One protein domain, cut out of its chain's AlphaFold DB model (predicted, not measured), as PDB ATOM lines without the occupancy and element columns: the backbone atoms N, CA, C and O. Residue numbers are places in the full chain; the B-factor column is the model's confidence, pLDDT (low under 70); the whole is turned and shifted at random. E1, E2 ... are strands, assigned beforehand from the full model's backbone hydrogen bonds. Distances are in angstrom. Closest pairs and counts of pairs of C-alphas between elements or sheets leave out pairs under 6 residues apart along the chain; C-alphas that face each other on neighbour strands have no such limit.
ATOM      1  N   LYS A  25      46.161  10.318  53.988       56.56
ATOM      2  CA  LYS A  25      45.458  11.128  53.001       56.56
ATOM      3  C   LYS A  25      46.132  12.491  52.942       56.56
ATOM      4  O   LYS A  25      45.940  13.331  53.823       56.56
ATOM      5  N   PHE A  26      46.990  12.666  51.947       68.88
ATOM      6  CA  PHE A  26      47.869  13.817  51.856       68.88
ATOM      7  C   PHE A  26      47.348  14.815  50.816       68.88
ATOM      8  O   PHE A  26      47.115  14.457  49.664       68.88
ATOM      9  N   ALA A  27      47.166  16.071  51.231       74.19
ATOM     10  CA  ALA A  27      46.854  17.184  50.342       74.19
ATOM     11  C   ALA A  27      47.782  18.359  50.651       74.19
ATOM     12  O   ALA A  27      47.986  18.702  51.822       74.19
ATOM     13  N   TYR A  28      48.342  18.961  49.605       76.06
ATOM     14  CA  TYR A  28      49.311  20.042  49.712       76.06
ATOM     15  C   TYR A  28      49.216  21.021  48.553       76.06
ATOM     16  O   TYR A  28      48.888  20.642  47.437       76.06
ATOM     17  N   ILE A  29      49.549  22.287  48.799       78.56
ATOM     18  CA  ILE A  29      49.737  23.254  47.716       78.56
ATOM     19  C   ILE A  29      51.004  22.825  46.972       78.56
ATOM     20  O   ILE A  29      52.067  22.789  47.573       78.56
ATOM     21  N   GLU A  30      50.927  22.454  45.703       81.06
ATOM     22  CA  GLU A  30      52.107  22.137  44.895       81.06
ATOM     23  C   GLU A  30      52.855  23.427  44.532       81.06
ATOM     24  O   GLU A  30      54.071  23.540  44.715       81.06
ATOM     25  N   SER A  31      52.107  24.430  44.072       86.00
ATOM     26  CA  SER A  31      52.632  25.743  43.717       86.00
ATOM     27  C   SER A  31      51.562  26.829  43.824       86.00
ATOM     28  O   SER A  31      50.360  26.561  43.760       86.00
ATOM     29  N   ILE A  32      52.024  28.068  43.991       88.81
ATOM     30  CA  ILE A  32      51.212  29.273  43.842       88.81
ATOM     31  C   ILE A  32      51.872  30.114  42.758       88.81
ATOM     32  O   ILE A  32      53.071  30.381  42.842       88.81
ATOM     33  N   LEU A  33      51.093  30.524  41.763       93.50
ATOM     34  CA  LEU A  33      51.526  31.470  40.739       93.50
ATOM     35  C   LEU A  33      50.773  32.776  40.963       93.50
ATOM     36  O   LEU A  33      49.555  32.759  41.148       93.50
ATOM     37  N   VAL A  34      51.490  33.893  40.964       94.88
ATOM     38  CA  VAL A  34      50.898  35.222  41.126       94.88
ATOM     39  C   VAL A  34      51.225  36.027  39.885       94.88
ATOM     40  O   VAL A  34      52.388  36.129  39.511       94.88
ATOM     41  N   TYR A  35      50.194  36.575  39.260       96.75
ATOM     42  CA  TYR A  35      50.311  37.463  38.118       96.75
ATOM     43  C   TYR A  35      49.878  38.865  38.532       96.75
ATOM     44  O   TYR A  35      48.849  39.018  39.198       96.75
ATOM     45  N   VAL A  36      50.658  39.863  38.133       95.62
ATOM     46  CA  VAL A  36      50.369  41.290  38.293       95.62
ATOM     47  C   VAL A  36      50.255  41.866  36.891       95.62
ATOM     48  O   VAL A  36      51.223  41.818  36.141       95.62
ATOM     49  N   ASN A  37      49.074  42.359  36.518       95.50
ATOM     50  CA  ASN A  37      48.771  42.835  35.161       95.50
ATOM     51  C   ASN A  37      49.203  41.826  34.081       95.50
ATOM     52  O   ASN A  37      49.907  42.171  33.139       95.50
ATOM     53  N   ASP A  38      48.814  40.563  34.271       95.44
ATOM     54  CA  ASP A  38      49.138  39.421  33.403       95.44
ATOM     55  C   ASP A  38      50.620  38.992  33.358       95.44
ATOM     56  O   ASP A  38      50.952  37.991  32.717       95.44
ATOM     57  N   GLU A  39      51.509  39.643  34.113       96.44
ATOM     58  CA  GLU A  39      52.913  39.244  34.234       96.44
ATOM     59  C   GLU A  39      53.144  38.363  35.466       96.44
ATOM     60  O   GLU A  39      52.776  38.722  36.583       96.44
ATOM     61  N   LEU A  40      53.770  37.194  35.275       96.12
ATOM     62  CA  LEU A  40      54.134  36.301  36.378       96.12
ATOM     63  C   LEU A  40      55.222  36.954  37.237       96.12
ATOM     64  O   LEU A  40      56.317  37.225  36.745       96.12
ATOM     65  N   VAL A  41      54.948  37.124  38.529       95.12
ATOM     66  CA  VAL A  41      55.888  37.722  39.478       95.12
ATOM     67  C   VAL A  41      56.418  36.700  40.478       95.12
ATOM     68  O   VAL A  41      55.697  35.843  41.004       95.12
ATOM     69  N   GLU A  42      57.714  36.805  40.759       92.19
ATOM     70  CA  GLU A  42      58.354  36.034  41.815       92.19
ATOM     71  C   GLU A  42      58.158  36.695  43.181       92.19
ATOM     72  O   GLU A  42      57.998  37.908  43.320       92.19
ATOM     73  N   GLY A  43      58.177  35.865  44.213       90.25
ATOM     74  CA  GLY A  43      57.978  36.256  45.592       90.25
ATOM     75  C   GLY A  43      58.945  35.532  46.516       90.25
ATOM     76  O   GLY A  43      59.684  34.625  46.125       90.25
ATOM     77  N   SER A  44      58.929  35.926  47.779       90.44
ATOM     78  CA  SER A  44      59.699  35.286  48.841       90.44
ATOM     79  C   SER A  44      58.769  34.591  49.827       90.44
ATOM     80  O   SER A  44      57.565  34.817  49.844       90.44
ATOM     81  N   TYR A  45      59.304  33.714  50.670       88.12
ATOM     82  CA  TYR A  45      58.518  33.146  51.761       88.12
ATOM     83  C   TYR A  45      58.722  33.968  53.026       88.12
ATOM     84  O   TYR A  45      59.858  34.274  53.391       88.12
ATOM     85  N   VAL A  46      57.632  34.261  53.725       87.88
ATOM     86  CA  VAL A  46      57.635  34.921  55.035       87.88
ATOM     87  C   VAL A  46      56.778  34.144  56.021       87.88
ATOM     88  O   VAL A  46      55.934  33.351  55.617       87.88
ATOM     89  N   TYR A  47      56.969  34.367  57.315       84.81
ATOM     90  CA  TYR A  47      56.086  33.847  58.357       84.81
ATOM     91  C   TYR A  47      55.741  34.940  59.364       84.81
ATOM     92  O   TYR A  47      56.512  35.883  59.542       84.81
ATOM     93  N   PHE A  48      54.585  34.822  60.017       78.00
ATOM     94  CA  PHE A  48      54.176  35.741  61.081       78.00
ATOM     95  C   PHE A  48      54.534  35.153  62.448       78.00
ATOM     96  O   PHE A  48      54.034  34.088  62.804       78.00
ATOM     97  N   ASP A  49      55.387  35.838  63.212       78.06
ATOM     98  CA  ASP A  49      55.851  35.383  64.535       78.06
ATOM     99  C   ASP A  49      54.920  35.771  65.701       78.06
ATOM    100  O   ASP A  49      55.245  35.533  66.863       78.06
ATOM    101  N   GLY A  50      53.767  36.372  65.394       74.06
ATOM    102  CA  GLY A  50      52.837  36.946  66.370       74.06
ATOM    103  C   GLY A  50      52.929  38.470  66.477       74.06
ATOM    104  O   GLY A  50      51.958  39.095  66.890       74.06
ATOM    105  N   ASN A  51      54.047  39.071  66.054       77.31
ATOM    106  CA  ASN A  51      54.261  40.520  66.096       77.31
ATOM    107  C   ASN A  51      54.537  41.116  64.713       77.31
ATOM    108  O   ASN A  51      54.113  42.230  64.417       77.31
ATOM    109  N   SER A  52      55.290  40.409  63.867       80.94
ATOM    110  CA  SER A  52      55.718  40.914  62.563       80.94
ATOM    111  C   SER A  52      55.943  39.790  61.554       80.94
ATOM    112  O   SER A  52      56.195  38.640  61.918       80.94
ATOM    113  N   LEU A  53      55.879  40.137  60.267       84.12
ATOM    114  CA  LEU A  53      56.312  39.243  59.200       84.12
ATOM    115  C   LEU A  53      57.843  39.192  59.151       84.12
ATOM    116  O   LEU A  53      58.513  40.225  59.167       84.12
ATOM    117  N   LYS A  54      58.390  37.978  59.096       87.88
ATOM    118  CA  LYS A  54      59.826  37.690  59.024       87.88
ATOM    119  C   LYS A  54      60.137  36.854  57.792       87.88
ATOM    120  O   LYS A  54      59.359  35.971  57.434       87.88
ATOM    121  N   ASP A  55      61.307  37.070  57.203       89.00
ATOM    122  CA  ASP A  55      61.778  36.255  56.084       89.00
ATOM    123  C   ASP A  55      61.959  34.789  56.494       89.00
ATOM    124  O   ASP A  55      62.594  34.452  57.502       89.00
ATOM    125  N   TYR A  56      61.419  33.888  55.680       84.19
ATOM    126  CA  TYR A  56      61.512  32.453  55.888       84.19
ATOM    127  C   TYR A  56      62.660  31.853  55.068       84.19
ATOM    128  O   TYR A  56      62.523  31.502  53.899       84.19
ATOM    129  N   ALA A  57      63.806  31.632  55.716       76.31
ATOM    130  CA  ALA A  57      65.003  31.066  55.079       76.31
ATOM    131  C   ALA A  57      64.950  29.533  54.828       76.31
ATOM    132  O   ALA A  57      65.991  28.889  54.664       76.31
ATOM    133  N   GLY A  58      63.773  28.891  54.865       69.38
ATOM    134  CA  GLY A  58      63.602  27.471  54.504       69.38
ATOM    135  C   GLY A  58      64.267  26.438  55.430       69.38
ATOM    136  O   GLY A  58      64.289  25.241  55.119       69.38
ATOM    137  N   LYS A  59      64.880  26.864  56.545       61.59
ATOM    138  CA  LYS A  59      65.656  25.991  57.449       61.59
ATOM    139  C   LYS A  59      65.001  25.719  58.800       61.59
ATOM    140  O   LYS A  59      65.331  24.700  59.400       61.59
ATOM    141  N   LYS A  60      64.064  26.552  59.251       57.66
ATOM    142  CA  LYS A  60      63.377  26.351  60.531       57.66
ATOM    143  C   LYS A  60      62.113  25.519  60.328       57.66
ATOM    144  O   LYS A  60      61.237  25.899  59.553       57.66
ATOM    145  N   ARG A  61      62.018  24.389  61.036       61.78
ATOM    146  CA  ARG A  61      60.707  23.821  61.366       61.78
ATOM    147  C   ARG A  61      60.008  24.860  62.222       61.78
ATOM    148  O   ARG A  61      60.567  25.282  63.230       61.78
ATOM    149  N   THR A  62      58.839  25.280  61.785       66.44
ATOM    150  CA  THR A  62      58.060  26.280  62.486       66.44
ATOM    151  C   THR A  62      56.611  25.826  62.606       66.44
ATOM    152  O   THR A  62      56.115  25.097  61.747       66.44
ATOM    153  N   LYS A  63      55.972  26.210  63.715       69.50
ATOM    154  CA  LYS A  63      54.517  26.128  63.887       69.50
ATOM    155  C   LYS A  63      53.804  27.351  63.297       69.50
ATOM    156  O   LYS A  63      52.584  27.345  63.210       69.50
ATOM    157  N   GLU A  64      54.554  28.388  62.935       75.44
ATOM    158  CA  GLU A  64      54.044  29.623  62.356       75.44
ATOM    159  C   GLU A  64      53.530  29.398  60.929       75.44
ATOM    160  O   GLU A  64      54.026  28.555  60.176       75.44
ATOM    161  N   HIS A  65      52.529  30.192  60.557       76.44
ATOM    162  CA  HIS A  65      51.970  30.193  59.214       76.44
ATOM    163  C   HIS A  65      52.951  30.845  58.238       76.44
ATOM    164  O   HIS A  65      53.374  31.981  58.463       76.44
ATOM    165  N   ILE A  66      53.297  30.142  57.156       81.31
ATOM    166  CA  ILE A  66      54.151  30.674  56.088       81.31
ATOM    167  C   ILE A  66      53.280  31.181  54.944       81.31
ATOM    168  O   ILE A  66      52.317  30.523  54.557       81.31
ATOM    169  N   TYR A  67      53.653  32.317  54.370       85.69
ATOM    170  CA  TYR A  67      52.991  32.951  53.237       85.69
ATOM    171  C   TYR A  67      53.992  33.184  52.107       85.69
ATOM    172  O   TYR A  67      55.175  33.435  52.350       85.69
ATOM    173  N   TYR A  68      53.510  33.112  50.870       90.25
ATOM    174  CA  TYR A  68      54.229  33.581  49.694       90.25
ATOM    175  C   TYR A  68      54.022  35.093  49.572       90.25
ATOM    176  O   TYR A  68      52.922  35.556  49.273       90.25
ATOM    177  N   LYS A  69      55.055  35.865  49.898       92.81
ATOM    178  CA  LYS A  69      55.077  37.323  49.830       92.81
ATOM    179  C   LYS A  69      55.400  37.771  48.416       92.81
ATOM    180  O   LYS A  69      56.457  37.428  47.896       92.81
ATOM    181  N   VAL A  70      54.534  38.599  47.857       94.56
ATOM    182  CA  VAL A  70      54.751  39.289  46.587       94.56
ATOM    183  C   VAL A  70      54.783  40.782  46.867       94.56
ATOM    184  O   VAL A  70      53.868  41.312  47.498       94.56
ATOM    185  N   ASP A  71      55.853  41.444  46.440       94.06
ATOM    186  CA  ASP A  71      55.943  42.900  46.486       94.06
ATOM    187  C   ASP A  71      55.226  43.481  45.263       94.06
ATOM    188  O   ASP A  71      55.451  43.018  44.148       94.06
ATOM    189  N   ILE A  72      54.372  44.481  45.476       92.94
ATOM    190  CA  ILE A  72      53.596  45.130  44.414       92.94
ATOM    191  C   ILE A  72      53.827  46.633  44.488       92.94
ATOM    192  O   ILE A  72      53.732  47.211  45.570       92.94
ATOM    193  N   ASP A  73      54.088  47.259  43.347       91.25
ATOM    194  CA  ASP A  73      54.256  48.705  43.255       91.25
ATOM    195  C   ASP A  73      52.892  49.364  42.995       91.25
ATOM    196  O   ASP A  73      52.319  49.253  41.909       91.25
ATOM    197  N   GLY A  74      52.347  50.030  44.018       86.62
ATOM    198  CA  GLY A  74      51.067  50.732  43.941       86.62
ATOM    199  C   GLY A  74      49.814  49.844  43.981       86.62
ATOM    200  O   GLY A  74      49.846  48.616  43.895       86.62
ATOM    201  N   TRP A  75      48.660  50.498  44.134       87.06
ATOM    202  CA  TRP A  75      47.357  49.834  44.292       87.06
ATOM    203  C   TRP A  75      46.616  49.599  42.973       87.06
ATOM    204  O   TRP A  75      45.635  48.865  42.952       87.06
ATOM    205  N   GLU A  76      47.074  50.191  41.873       87.69
ATOM    206  CA  GLU A  76      46.404  50.154  40.568       87.69
ATOM    207  C   GLU A  76      46.839  48.934  39.744       87.69
ATOM    208  O   GLU A  76      47.349  49.058  38.636       87.69
ATOM    209  N   ASN A  77      46.665  47.737  40.305       91.75
ATOM    210  CA  ASN A  77      47.095  46.489  39.679       91.75
ATOM    211  C   ASN A  77      45.941  45.482  39.600       91.75
ATOM    212  O   ASN A  77      45.186  45.326  40.560       91.75
ATOM    213  N   ASN A  78      45.818  44.757  38.487       95.12
ATOM    214  CA  ASN A  78      45.010  43.540  38.428       95.12
ATOM    215  C   ASN A  78      45.864  42.360  38.898       95.12
ATOM    216  O   ASN A  78      46.980  42.163  38.416       95.12
ATOM    217  N   ILE A  79      45.353  41.587  39.851       95.31
ATOM    218  CA  ILE A  79      46.063  40.469  40.454       95.31
ATOM    219  C   ILE A  79      45.315  39.187  40.156       95.31
ATOM    220  O   ILE A  79      44.132  39.058  40.470       95.31
ATOM    221  N   LYS A  80      46.046  38.193  39.655       96.00
ATOM    222  CA  LYS A  80      45.559  36.825  39.516       96.00
ATOM    223  C   LYS A  80      46.433  35.878  40.313       96.00
ATOM    224  O   LYS A  80      47.638  35.788  40.098       96.00
ATOM    225  N   VAL A  81      45.816  35.130  41.217       93.94
ATOM    226  CA  VAL A  81      46.482  34.083  41.992       93.94
ATOM    227  C   VAL A  81      45.972  32.733  41.530       93.94
ATOM    228  O   VAL A  81      44.775  32.469  41.592       93.94
ATOM    229  N   VAL A  82      46.879  31.870  41.087       93.94
ATOM    230  CA  VAL A  82      46.590  30.487  40.708       93.94
ATOM    231  C   VAL A  82      47.132  29.568  41.789       93.94
ATOM    232  O   VAL A  82      48.323  29.604  42.106       93.94
ATOM    233  N   PHE A  83      46.263  28.724  42.329       90.88
ATOM    234  CA  PHE A  83      46.639  27.674  43.262       90.88
ATOM    235  C   PHE A  83      46.655  26.343  42.518       90.88
ATOM    236  O   PHE A  83      45.653  25.967  41.916       90.88
ATOM    237  N   ASN A  84      47.779  25.631  42.588       90.62
ATOM    238  CA  ASN A  84      47.869  24.236  42.176       90.62
ATOM    239  C   ASN A  84      47.991  23.398  43.446       90.62
ATOM    240  O   ASN A  84      48.928  23.583  44.226       90.62
ATOM    241  N   VAL A  85      47.032  22.514  43.686       86.50
ATOM    242  CA  VAL A  85      46.932  21.712  44.905       86.50
ATOM    243  C   VAL A  85      46.997  20.244  44.536       86.50
ATOM    244  O   VAL A  85      46.132  19.749  43.827       86.50
ATOM    245  N   TYR A  86      47.978  19.526  45.064       85.56
ATOM    246  CA  TYR A  86      47.983  18.075  45.006       85.56
ATOM    247  C   TYR A  86      47.046  17.497  46.069       85.56
ATOM    248  O   TYR A  86      47.106  17.899  47.234       85.56
ATOM    249  N   SER A  87      46.238  16.506  45.703       82.44
ATOM    250  CA  SER A  87      45.484  15.674  46.644       82.44
ATOM    251  C   SER A  87      45.337  14.252  46.107       82.44
ATOM    252  O   SER A  87      45.012  14.052  44.941       82.44
ATOM    253  N   GLU A  88      45.535  13.259  46.976       79.62
ATOM    254  CA  GLU A  88      45.252  11.845  46.658       79.62
ATOM    255  C   GLU A  88      43.757  11.510  46.710       79.62
ATOM    256  O   GLU A  88      43.340  10.467  46.215       79.62
ATOM    257  N   ASN A  89      42.951  12.380  47.322       77.75
ATOM    258  CA  ASN A  89      41.500  12.239  47.356       77.75
ATOM    259  C   ASN A  89      40.845  13.160  46.334       77.75
ATOM    260  O   ASN A  89      41.393  14.217  46.000       77.75
ATOM    261  N   GLU A  90      39.632  12.787  45.942       81.38
ATOM    262  CA  GLU A  90      38.698  13.683  45.271       81.38
ATOM    263  C   GLU A  90      38.424  14.922  46.130       81.38
ATOM    264  O   GLU A  90      38.150  14.817  47.330       81.38
ATOM    265  N   VAL A  91      38.518  16.094  45.505       78.50
ATOM    266  CA  VAL A  91      38.179  17.382  46.110       78.50
ATOM    267  C   VAL A  91      37.177  18.076  45.203       78.50
ATOM    268  O   VAL A  91      37.496  18.380  44.060       78.50
ATOM    269  N   SER A  92      35.982  18.333  45.728       79.56
ATOM    270  CA  SER A  92      34.915  19.034  45.006       79.56
ATOM    271  C   SER A  92      34.915  20.540  45.252       79.56
ATOM    272  O   SER A  92      34.370  21.282  44.453       79.56
ATOM    273  N   THR A  93      35.496  20.994  46.368       82.56
ATOM    274  CA  THR A  93      35.384  22.392  46.795       82.56
ATOM    275  C   THR A  93      36.664  22.867  47.479       82.56
ATOM    276  O   THR A  93      37.201  22.190  48.364       82.56
ATOM    277  N   PHE A  94      37.117  24.077  47.145       83.69
ATOM    278  CA  PHE A  94      38.159  24.801  47.876       83.69
ATOM    279  C   PHE A  94      37.616  26.080  48.507       83.69
ATOM    280  O   PHE A  94      36.794  26.781  47.928       83.69
ATOM    281  N   LYS A  95      38.124  26.424  49.696       83.88
ATOM    282  CA  LYS A  95      37.771  27.661  50.397       83.88
ATOM    283  C   LYS A  95      38.983  28.569  50.534       83.88
ATOM    284  O   LYS A  95      39.964  28.227  51.197       83.88
ATOM    285  N   VAL A  96      38.868  29.777  50.005       83.25
ATOM    286  CA  VAL A  96      39.855  30.842  50.172       83.25
ATOM    287  C   VAL A  96      39.324  31.886  51.148       83.25
ATOM    288  O   VAL A  96      38.167  32.292  51.079       83.25
ATOM    289  N   ARG A  97      40.173  32.337  52.071       84.62
ATOM    290  CA  ARG A  97      39.905  33.457  52.978       84.62
ATOM    291  C   ARG A  97      40.690  34.686  52.543       84.62
ATOM    292  O   ARG A  97      41.880  34.575  52.266       84.62
ATOM    293  N   LYS A  98      40.048  35.851  52.544       85.56
ATOM    294  CA  LYS A  98      40.696  37.149  52.311       85.56
ATOM    295  C   LYS A  98      40.680  37.969  53.588       85.56
ATOM    296  O   LYS A  98      39.615  38.089  54.200       85.56
ATOM    297  N   SER A  99      41.813  38.556  53.948       83.50
ATOM    298  CA  SER A  99      41.932  39.425  55.117       83.50
ATOM    299  C   SER A  99      42.950  40.549  54.912       83.50
ATOM    300  O   SER A  99      43.760  40.531  53.980       83.50
ATOM    301  N   PHE A 100      42.881  41.559  55.779       80.94
ATOM    302  CA  PHE A 100      43.791  42.700  55.786       80.94
ATOM    303  C   PHE A 100      44.636  42.682  57.058       80.94
ATOM    304  O   PHE A 100      44.080  42.826  58.143       80.94
ATOM    305  N   ASN A 101      45.956  42.509  56.931       70.12
ATOM    306  CA  ASN A 101      46.954  42.564  58.018       70.12
ATOM    307  C   ASN A 101      46.676  41.704  59.271       70.12
ATOM    308  O   ASN A 101      47.400  41.806  60.257       70.12
ATOM    309  N   ASP A 102      45.661  40.847  59.244       66.75
ATOM    310  CA  ASP A 102      45.206  40.050  60.373       66.75
ATOM    311  C   ASP A 102      44.609  38.732  59.866       66.75
ATOM    312  O   ASP A 102      44.127  38.624  58.740       66.75
ATOM    313  N   THR A 103      44.659  37.708  60.705       63.81
ATOM    314  CA  THR A 103      44.114  36.374  60.450       63.81
ATOM    315  C   THR A 103      42.714  36.177  61.043       63.81
ATOM    316  O   THR A 103      42.075  35.167  60.741       63.81
ATOM    317  N   THR A 104      42.212  37.116  61.861       63.22
ATOM    318  CA  THR A 104      40.935  36.938  62.576       63.22
ATOM    319  C   THR A 104      39.709  37.456  61.821       63.22
ATOM    320  O   THR A 104      38.673  36.793  61.843       63.22
ATOM    321  N   ASN A 105      39.826  38.566  61.084       67.75
ATOM    322  CA  ASN A 105      38.737  39.120  60.274       67.75
ATOM    323  C   ASN A 105      38.891  38.737  58.800       67.75
ATOM    324  O   ASN A 105      39.765  39.253  58.104       67.75
ATOM    325  N   TYR A 106      38.032  37.839  58.315       75.62
ATOM    326  CA  TYR A 106      38.111  37.334  56.948       75.62
ATOM    327  C   TYR A 106      36.754  37.255  56.250       75.62
ATOM    328  O   TYR A 106      35.735  36.908  56.846       75.62
ATOM    329  N   SER A 107      36.774  37.487  54.939       82.56
ATOM    330  CA  SER A 107      35.712  37.046  54.027       82.56
ATOM    331  C   SER A 107      36.118  35.725  53.376       82.56
ATOM    332  O   SER A 107      37.306  35.416  53.294       82.56
ATOM    333  N   SER A 108      35.145  34.910  52.961       82.94
ATOM    334  CA  SER A 108      35.404  33.616  52.318       82.94
ATOM    335  C   SER A 108      34.902  33.607  50.880       82.94
ATOM    336  O   SER A 108      33.850  34.171  50.596       82.94
ATOM    337  N   ILE A 109      35.647  32.939  50.007       84.62
ATOM    338  CA  ILE A 109      35.280  32.608  48.631       84.62
ATOM    339  C   ILE A 109      35.371  31.090  48.509       84.62
ATOM    340  O   ILE A 109      36.320  30.490  49.022       84.62
ATOM    341  N   PHE A 110      34.383  30.489  47.861       85.31
ATOM    342  CA  PHE A 110      34.346  29.061  47.577       85.31
ATOM    343  C   PHE A 110      34.560  28.865  46.078       85.31
ATOM    344  O   PHE A 110      34.016  29.629  45.287       85.31
ATOM    345  N   PHE A 111      35.400  27.897  45.735       86.62
ATOM    346  CA  PHE A 111      35.609  27.398  44.383       86.62
ATOM    347  C   PHE A 111      34.988  26.014  44.352       86.62
ATOM    348  O   PHE A 111      35.456  25.141  45.087       86.62
ATOM    349  N   GLU A 112      33.923  25.850  43.584       87.56
ATOM    350  CA  GLU A 112      33.223  24.575  43.448       87.56
ATOM    351  C   GLU A 112      33.816  23.767  42.287       87.56
ATOM    352  O   GLU A 112      34.741  24.211  41.611       87.56
ATOM    353  N   GLU A 113      33.306  22.558  42.060       86.38
ATOM    354  CA  GLU A 113      33.862  21.609  41.088       86.38
ATOM    355  C   GLU A 113      34.001  22.211  39.679       86.38
ATOM    356  O   GLU A 113      34.986  21.958  38.991       86.38
ATOM    357  N   GLU A 114      33.063  23.071  39.281       90.50
ATOM    358  CA  GLU A 114      33.073  23.773  37.991       90.50
ATOM    359  C   GLU A 114      34.174  24.839  37.856       90.50
ATOM    360  O   GLU A 114      34.607  25.136  36.742       90.50
ATOM    361  N   ASP A 115      34.677  25.371  38.973       90.62
ATOM    362  CA  ASP A 115      35.772  26.346  39.005       90.62
ATOM    363  C   ASP A 115      37.158  25.677  39.026       90.62
ATOM    364  O   ASP A 115      38.196  26.354  38.982       90.62
ATOM    365  N   ILE A 116      37.197  24.345  39.150       91.31
ATOM    366  CA  ILE A 116      38.409  23.571  39.400       91.31
ATOM    367  C   ILE A 116      38.763  22.746  38.165       91.31
ATOM    368  O   ILE A 116      38.045  21.850  37.734       91.31
ATOM    369  N   THR A 117      39.951  22.988  37.621       95.25
ATOM    370  CA  THR A 117      40.538  22.113  36.601       95.25
ATOM    371  C   THR A 117      41.362  21.024  37.277       95.25
ATOM    372  O   THR A 117      42.227  21.326  38.099       95.25
ATOM    373  N   LYS A 118      41.131  19.757  36.921       92.75
ATOM    374  CA  LYS A 118      41.878  18.615  37.460       92.75
ATOM    375  C   LYS A 118      42.795  17.996  36.408       92.75
ATOM    376  O   LYS A 118      42.341  17.577  35.346       92.75
ATOM    377  N   GLU A 119      44.074  17.871  36.742       93.56
ATOM    378  CA  GLU A 119      45.102  17.214  35.933       93.56
ATOM    379  C   GLU A 119      45.802  16.143  36.786       93.56
ATOM    380  O   GLU A 119      46.686  16.423  37.599       93.56
ATOM    381  N   GLY A 120      45.370  14.886  36.651       90.94
ATOM    382  CA  GLY A 120      45.822  13.808  37.534       90.94
ATOM    383  C   GLY A 120      45.408  14.064  38.987       90.94
ATOM    384  O   GLY A 120      44.221  14.187  39.275       90.94
ATOM    385  N   ASN A 121      46.387  14.155  39.892       89.81
ATOM    386  CA  ASN A 121      46.164  14.467  41.310       89.81
ATOM    387  C   ASN A 121      46.293  15.968  41.625       89.81
ATOM    388  O   ASN A 121      46.275  16.339  42.798       89.81
ATOM    389  N   ILE A 122      46.461  16.824  40.610       90.75
ATOM    390  CA  ILE A 122      46.562  18.276  40.771       90.75
ATOM    391  C   ILE A 122      45.213  18.928  40.477       90.75
ATOM    392  O   ILE A 122      44.638  18.743  39.408       90.75
ATOM    393  N   TYR A 123      44.743  19.723  41.428       91.50
ATOM    394  CA  TYR A 123      43.560  20.566  41.341       91.50
ATOM    395  C   TYR A 123      44.009  22.017  41.195       91.50
ATOM    396  O   TYR A 123      44.762  22.529  42.028       91.50
ATOM    397  N   LYS A 124      43.549  22.678  40.139       94.31
ATOM    398  CA  LYS A 124      43.924  24.038  39.774       94.31
ATOM    399  C   LYS A 124      42.703  24.939  39.774       94.31
ATOM    400  O   LYS A 124      41.707  24.634  39.129       94.31
ATOM    401  N   PHE A 125      42.812  26.075  40.444       92.69
ATOM    402  CA  PHE A 125      41.800  27.132  40.444       92.69
ATOM    403  C   PHE A 125      42.486  28.491  40.581       92.69
ATOM    404  O   PHE A 125      43.640  28.583  41.020       92.69
ATOM    405  N   SER A 126      41.798  29.558  40.180       94.31
ATOM    406  CA  SER A 126      42.371  30.903  40.193       94.31
ATOM    407  C   SER A 126      41.418  31.952  40.729       94.31
ATOM    408  O   SER A 126      40.240  31.945  40.393       94.31
ATOM    409  N   TYR A 127      41.960  32.896  41.492       92.12
ATOM    410  CA  TYR A 127      41.248  34.075  41.958       92.12
ATOM    411  C   TYR A 127      41.822  35.331  41.305       92.12
ATOM    412  O   TYR A 127      43.018  35.587  41.438       92.12
ATOM    413  N   GLU A 128      40.974  36.104  40.632       94.25
ATOM    414  CA  GLU A 128      41.345  37.352  39.965       94.25
ATOM    415  C   GLU A 128      40.594  38.541  40.573       94.25
ATOM    416  O   GLU A 128      39.411  38.432  40.916       94.25
ATOM    417  N   PHE A 129      41.291  39.659  40.778       92.06
ATOM    418  CA  PHE A 129      40.734  40.857  41.398       92.06
ATOM    419  C   PHE A 129      41.559  42.109  41.088       92.06
ATOM    420  O   PHE A 129      42.787  42.080  41.047       92.06
ATOM    421  N   ALA A 130      40.874  43.250  41.006       92.31
ATOM    422  CA  ALA A 130      41.526  44.550  41.076       92.31
ATOM    423  C   ALA A 130      42.026  44.799  42.507       92.31
ATOM    424  O   ALA A 130      41.256  44.729  43.476       92.31
ATOM    425  N   LEU A 131      43.324  45.065  42.643       89.12
ATOM    426  CA  LEU A 131      43.955  45.354  43.919       89.12
ATOM    427  C   LEU A 131      43.332  46.613  44.529       89.12
ATOM    428  O   LEU A 131      43.026  47.598  43.865       89.12
ATOM    429  N   SER A 132      43.085  46.553  45.829       85.19
ATOM    430  CA  SER A 132      42.511  47.652  46.592       85.19
ATOM    431  C   SER A 132      42.909  47.505  48.051       85.19
ATOM    432  O   SER A 132      43.285  46.422  48.494       85.19
ATOM    433  N   HIS A 133      42.744  48.566  48.833       82.00
ATOM    434  CA  HIS A 133      43.067  48.602  50.263       82.00
ATOM    435  C   HIS A 133      42.190  47.684  51.143       82.00
ATOM    436  O   HIS A 133      42.224  47.778  52.365       82.00
ATOM    437  N   THR A 134      41.361  46.826  50.544       80.38
ATOM    438  CA  THR A 134      40.371  46.009  51.256       80.38
ATOM    439  C   THR A 134      40.940  44.698  51.793       80.38
ATOM    440  O   THR A 134      40.395  44.147  52.749       80.38
ATOM    441  N   PHE A 135      42.033  44.193  51.218       83.25
ATOM    442  CA  PHE A 135      42.751  43.021  51.715       83.25
ATOM    443  C   PHE A 135      44.175  42.982  51.161       83.25
ATOM    444  O   PHE A 135      44.477  43.570  50.127       83.25
ATOM    445  N   ASN A 136      45.047  42.252  51.845       83.00
ATOM    446  CA  ASN A 136      46.411  42.000  51.384       83.00
ATOM    447  C   ASN A 136      46.900  40.585  51.716       83.00
ATOM    448  O   ASN A 136      48.065  40.262  51.507       83.00
ATOM    449  N   MET A 137      46.018  39.725  52.222       87.00
ATOM    450  CA  MET A 137      46.321  38.338  52.527       87.00
ATOM    451  C   MET A 137      45.231  37.435  51.959       87.00
ATOM    452  O   MET A 137      44.037  37.664  52.166       87.00
ATOM    453  N   ILE A 138      45.654  36.399  51.241       87.50
ATOM    454  CA  ILE A 138      44.796  35.365  50.664       87.50
ATOM    455  C   ILE A 138      45.246  34.054  51.276       87.50
ATOM    456  O   ILE A 138      46.376  33.650  51.046       87.50
ATOM    457  N   THR A 139      44.393  33.390  52.044       82.12
ATOM    458  CA  THR A 139      44.706  32.118  52.699       82.12
ATOM    459  C   THR A 139      43.892  30.994  52.077       82.12
ATOM    460  O   THR A 139      42.667  31.086  52.016       82.12
ATOM    461  N   LEU A 140      44.541  29.908  51.665       76.44
ATOM    462  CA  LEU A 140      43.863  28.697  51.223       76.44
ATOM    463  C   LEU A 140      43.581  27.797  52.428       76.44
ATOM    464  O   LEU A 140      44.469  27.153  52.993       76.44
ATOM    465  N   THR A 141      42.317  27.760  52.835       67.25
ATOM    466  CA  THR A 141      41.859  26.920  53.939       67.25
ATOM    467  C   THR A 141      41.265  25.636  53.386       67.25
ATOM    468  O   THR A 141      40.323  25.668  52.602       67.25
ATOM    469  N   SER A 142      41.811  24.493  53.791       54.44
ATOM    470  CA  SER A 142      41.217  23.204  53.445       54.44
ATOM    471  C   SER A 142      39.946  22.956  54.265       54.44
ATOM    472  O   SER A 142      39.769  23.547  55.332       54.44
ATOM    473  N   TYR A 143      39.098  22.037  53.801       48.41
ATOM    474  CA  TYR A 143      37.992  21.478  54.590       48.41
ATOM    475  C   TYR A 143      38.484  20.652  55.799       48.41
ATOM    476  O   TYR A 143      37.743  20.425  56.751       48.41
ATOM    477  N   MET A 144      39.755  20.228  55.798       44.22
ATOM    478  CA  MET A 144      40.449  19.728  56.985       44.22
ATOM    479  C   MET A 144      40.861  20.919  57.858       44.22
ATOM    480  O   MET A 144      41.457  21.881  57.368       44.22
ATOM    481  N   SER A 145      40.548  20.842  59.150       37.66
ATOM    482  CA  SER A 145      40.584  21.908  60.167       37.66
ATOM    483  C   SER A 145      41.857  22.771  60.272       37.66
ATOM    484  O   SER A 145      41.821  23.796  60.946       37.66
ATOM    485  N   ASP A 146      42.950  22.411  59.592       41.16
ATOM    486  CA  ASP A 146      44.295  22.972  59.787       41.16
ATOM    487  C   ASP A 146      44.901  23.634  58.523       41.16
ATOM    488  O   ASP A 146      46.105  23.896  58.482       41.16
ATOM    489  N   GLY A 147      44.110  23.887  57.472       48.09
ATOM    490  CA  GLY A 147      44.621  24.411  56.191       48.09
ATOM    491  C   GLY A 147      45.257  23.339  55.290       48.09
ATOM    492  O   GLY A 147      45.261  22.154  55.627       48.09
ATOM    493  N   ILE A 148      45.763  23.729  54.111       53.19
ATOM    494  CA  ILE A 148      46.436  22.800  53.181       53.19
ATOM    495  C   ILE A 148      47.934  22.736  53.520       53.19
ATOM    496  O   ILE A 148      48.665  23.712  53.372       53.19
ATOM    497  N   LYS A 149      48.410  21.579  53.993       48.53
ATOM    498  CA  LYS A 149      49.792  21.380  54.472       48.53
ATOM    499  C   LYS A 149      50.752  21.294  53.288       48.53
ATOM    500  O   LYS A 149      50.632  20.372  52.509       48.53
ATOM    501  N   TYR A 150      51.733  22.186  53.158       46.72
ATOM    502  CA  TYR A 150      52.750  22.098  52.099       46.72
ATOM    503  C   TYR A 150      53.767  20.984  52.419       46.72
ATOM    504  O   TYR A 150      54.397  20.979  53.477       46.72
ATOM    505  N   TYR A 151      53.966  20.024  51.513       40.50
ATOM    506  CA  TYR A 151      55.100  19.095  51.588       40.50
ATOM    507  C   TYR A 151      56.035  19.412  50.448       40.50
ATOM    508  O   TYR A 151      55.791  19.070  49.293       40.50
ATOM    509  N   ASN A 152      57.145  20.065  50.775       38.59
ATOM    510  CA  ASN A 152      58.216  20.201  49.810       38.59
ATOM    511  C   ASN A 152      58.899  18.835  49.656       38.59
ATOM    512  O   ASN A 152      59.865  18.539  50.371       38.59
ATOM    513  N   VAL A 153      58.412  18.000  48.731       34.56
ATOM    514  CA  VAL A 153      59.016  16.689  48.430       34.56
ATOM    515  C   VAL A 153      60.498  16.860  48.059       34.56
ATOM    516  O   VAL A 153      61.326  16.044  48.452       34.56
ATOM    517  N   LYS A 154      60.884  17.984  47.426       36.59
ATOM    518  CA  LYS A 154      62.286  18.276  47.068       36.59
ATOM    519  C   LYS A 154      63.207  18.569  48.260       36.59
ATOM    520  O   LYS A 154      64.422  18.552  48.077       36.59
ATOM    521  N   ARG A 155      62.696  18.876  49.461       41.84
ATOM    522  CA  ARG A 155      63.540  19.305  50.603       41.84
ATOM    523  C   ARG A 155      63.318  18.554  51.915       41.84
ATOM    524  O   ARG A 155      64.003  18.876  52.885       41.84
ATOM    525  N   GLY A 156      62.409  17.578  51.972       39.16
ATOM    526  CA  GLY A 156      62.203  16.741  53.164       39.16
ATOM    527  C   GLY A 156      61.787  17.525  54.419       39.16
ATOM    528  O   GLY A 156      62.132  17.144  55.539       39.16
ATOM    529  N   LYS A 157      61.094  18.660  54.252       47.78
ATOM    530  CA  LYS A 157      60.668  19.541  55.352       47.78
ATOM    531  C   LYS A 157      59.160  19.760  55.320       47.78
ATOM    532  O   LYS A 157      58.592  20.010  54.264       47.78
ATOM    533  N   LEU A 158      58.558  19.687  56.507       50.41
ATOM    534  CA  LEU A 158      57.139  19.923  56.762       50.41
ATOM    535  C   LEU A 158      56.952  21.376  57.204       50.41
ATOM    536  O   LEU A 158      57.484  21.762  58.247       50.41
ATOM    537  N   TYR A 159      56.215  22.163  56.428       52.81
ATOM    538  CA  TYR A 159      55.681  23.450  56.862       52.81
ATOM    539  C   TYR A 159      54.357  23.715  56.145       52.81
ATOM    540  O   TYR A 159      54.157  23.226  55.044       52.81
ATOM    541  N   THR A 160      53.432  24.461  56.739       57.84
ATOM    542  CA  THR A 160      52.146  24.754  56.088       57.84
ATOM    543  C   THR A 160      52.254  26.098  55.372       57.84
ATOM    544  O   THR A 160      52.500  27.119  56.016       57.84
ATOM    545  N   LEU A 161      52.129  26.094  54.040       61.06
ATOM    546  CA  LEU A 161      51.954  27.314  53.254       61.06
ATOM    547  C   LEU A 161      50.480  27.695  53.342       61.06
ATOM    548  O   LEU A 161      49.619  26.959  52.868       61.06
ATOM    549  N   PHE A 162      50.199  28.823  53.974       70.75
ATOM    550  CA  PHE A 162      48.839  29.280  54.218       70.75
ATOM    551  C   PHE A 162      48.278  30.048  53.037       70.75
ATOM    552  O   PHE A 162      47.071  30.013  52.832       70.75
ATOM    553  N   GLY A 163      49.117  30.698  52.227       82.19
ATOM    554  CA  GLY A 163      48.614  31.491  51.120       82.19
ATOM    555  C   GLY A 163      49.573  32.551  50.601       82.19
ATOM    556  O   GLY A 163      50.788  32.354  50.626       82.19
ATOM    557  N   VAL A 164      49.015  33.668  50.143       90.44
ATOM    558  CA  VAL A 164      49.723  34.804  49.543       90.44
ATOM    559  C   VAL A 164      49.594  36.033  50.433       90.44
ATOM    560  O   VAL A 164      48.507  36.330  50.929       90.44
ATOM    561  N   TYR A 165      50.697  36.754  50.608       91.56
ATOM    562  CA  TYR A 165      50.735  38.076  51.219       91.56
ATOM    563  C   TYR A 165      51.183  39.103  50.174       91.56
ATOM    564  O   TYR A 165      52.254  38.976  49.587       91.56
ATOM    565  N   LEU A 166      50.356  40.113  49.942       92.56
ATOM    566  CA  LEU A 166      50.586  41.187  48.988       92.56
ATOM    567  C   LEU A 166      51.174  42.378  49.742       92.56
ATOM    568  O   LEU A 166      50.486  43.066  50.497       92.56
ATOM    569  N   ASN A 167      52.466  42.609  49.565       92.81
ATOM    570  CA  ASN A 167      53.154  43.735  50.167       92.81
ATOM    571  C   ASN A 167      53.157  44.911  49.195       92.81
ATOM    572  O   ASN A 167      54.049  45.033  48.356       92.81
ATOM    573  N   VAL A 168      52.139  45.759  49.309       90.31
ATOM    574  CA  VAL A 168      51.990  46.927  48.442       90.31
ATOM    575  C   VAL A 168      52.910  48.047  48.923       90.31
ATOM    576  O   VAL A 168      52.782  48.521  50.054       90.31
ATOM    577  N   LYS A 169      53.853  48.452  48.073       87.19
ATOM    578  CA  LYS A 169      54.734  49.601  48.282       87.19
ATOM    579  C   LYS A 169      53.997  50.860  47.828       87.19
ATOM    580  O   LYS A 169      53.399  50.871  46.751       87.19
TER     581      LYS A 169
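Overview. This is residues 25 to 169 of the 170 residues of an uncharacterized protein of Acholeplasmataceae bacterium (UniProt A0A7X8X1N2). Two strongly twisted sheets stand face to face as a sandwich, and the chain passes between them five times. The small hairpin E12-E13 packs on E1 at one end, and the larger sheet's E4 end reaches beyond the smaller sheet. The printed part has 145 residues, no named helix and strands E1 to E14 in chain order, so the class is all strand. The larger sheet, E4 E3 E5 E14 E11 E7 E8, is mixed; the smaller, E2 E1 E6 E10 E9, is antiparallel. The whole is compact, with a radius of gyration of the C-alphas of 14.6 A and spans of 39 by 36 by 28 A.

Arrangement. Start at E1, residues 27 to 36, antiparallel to E6, residues 78 to 87, at 165 degrees, with N 33 and O 82 2.9 A apart. E2, residues 39 to 41, meets E1 only at a point, C-alphas 40 and 35 being 4.4 A apart; it runs on into E3, residues 44 to 48, at 55 degrees. E3 and E4, residues 53 to 55, form a hairpin, N 54 to O 47 2.8 A. E5, residues 66 to 73, is antiparallel to E3, N 69 to O 44 2.7 A. E6 is also antiparallel to E10, residues 122 to 130, N 81 to O 127 2.8 A. E7, residues 94 to 99, and E8, residues 106 to 111, form a hairpin, N 96 to O 109 2.8 A. E9, residues 117 to 119, forms a hairpin with E10, N 117 to O 124 2.8 A. E11, residues 137 to 141, is antiparallel to E7, N 97 to O 139 2.8 A. E12, residues 150 to 152, and E13, residues 157 to 159, form a hairpin, N 150 to O 159 3.2 A; the closest C-alphas of E1 and E12 are Tyr 28 and Tyr 150, 4.7 A. E14, residues 161 to 169, is parallel to E5, N 68 to O 163 2.8 A, and antiparallel to E11, N 164 to O 138 2.8 A. Between the sheets, the facing parts are 9.4 A centre to centre.

Along the chain. Find C-alpha 27 at (46.854, 17.184, 50.342); from there E1 runs 27.2 A. E5 measures 22.1 A, E6 29.1 A and E10 26.8 A. E14 runs 23.0 A to C-alpha 169 at (54.734, 49.601, 48.282).

Size, cuts and confidence. The C-alphas farthest apart, those of Lys 25 and Gly 74, are 41.0 A apart. The printed part has no cut and no long link. Look for pLDDT under 70 at residues 25 to 26, 58 to 63, 102 to 105 and 141 to 161.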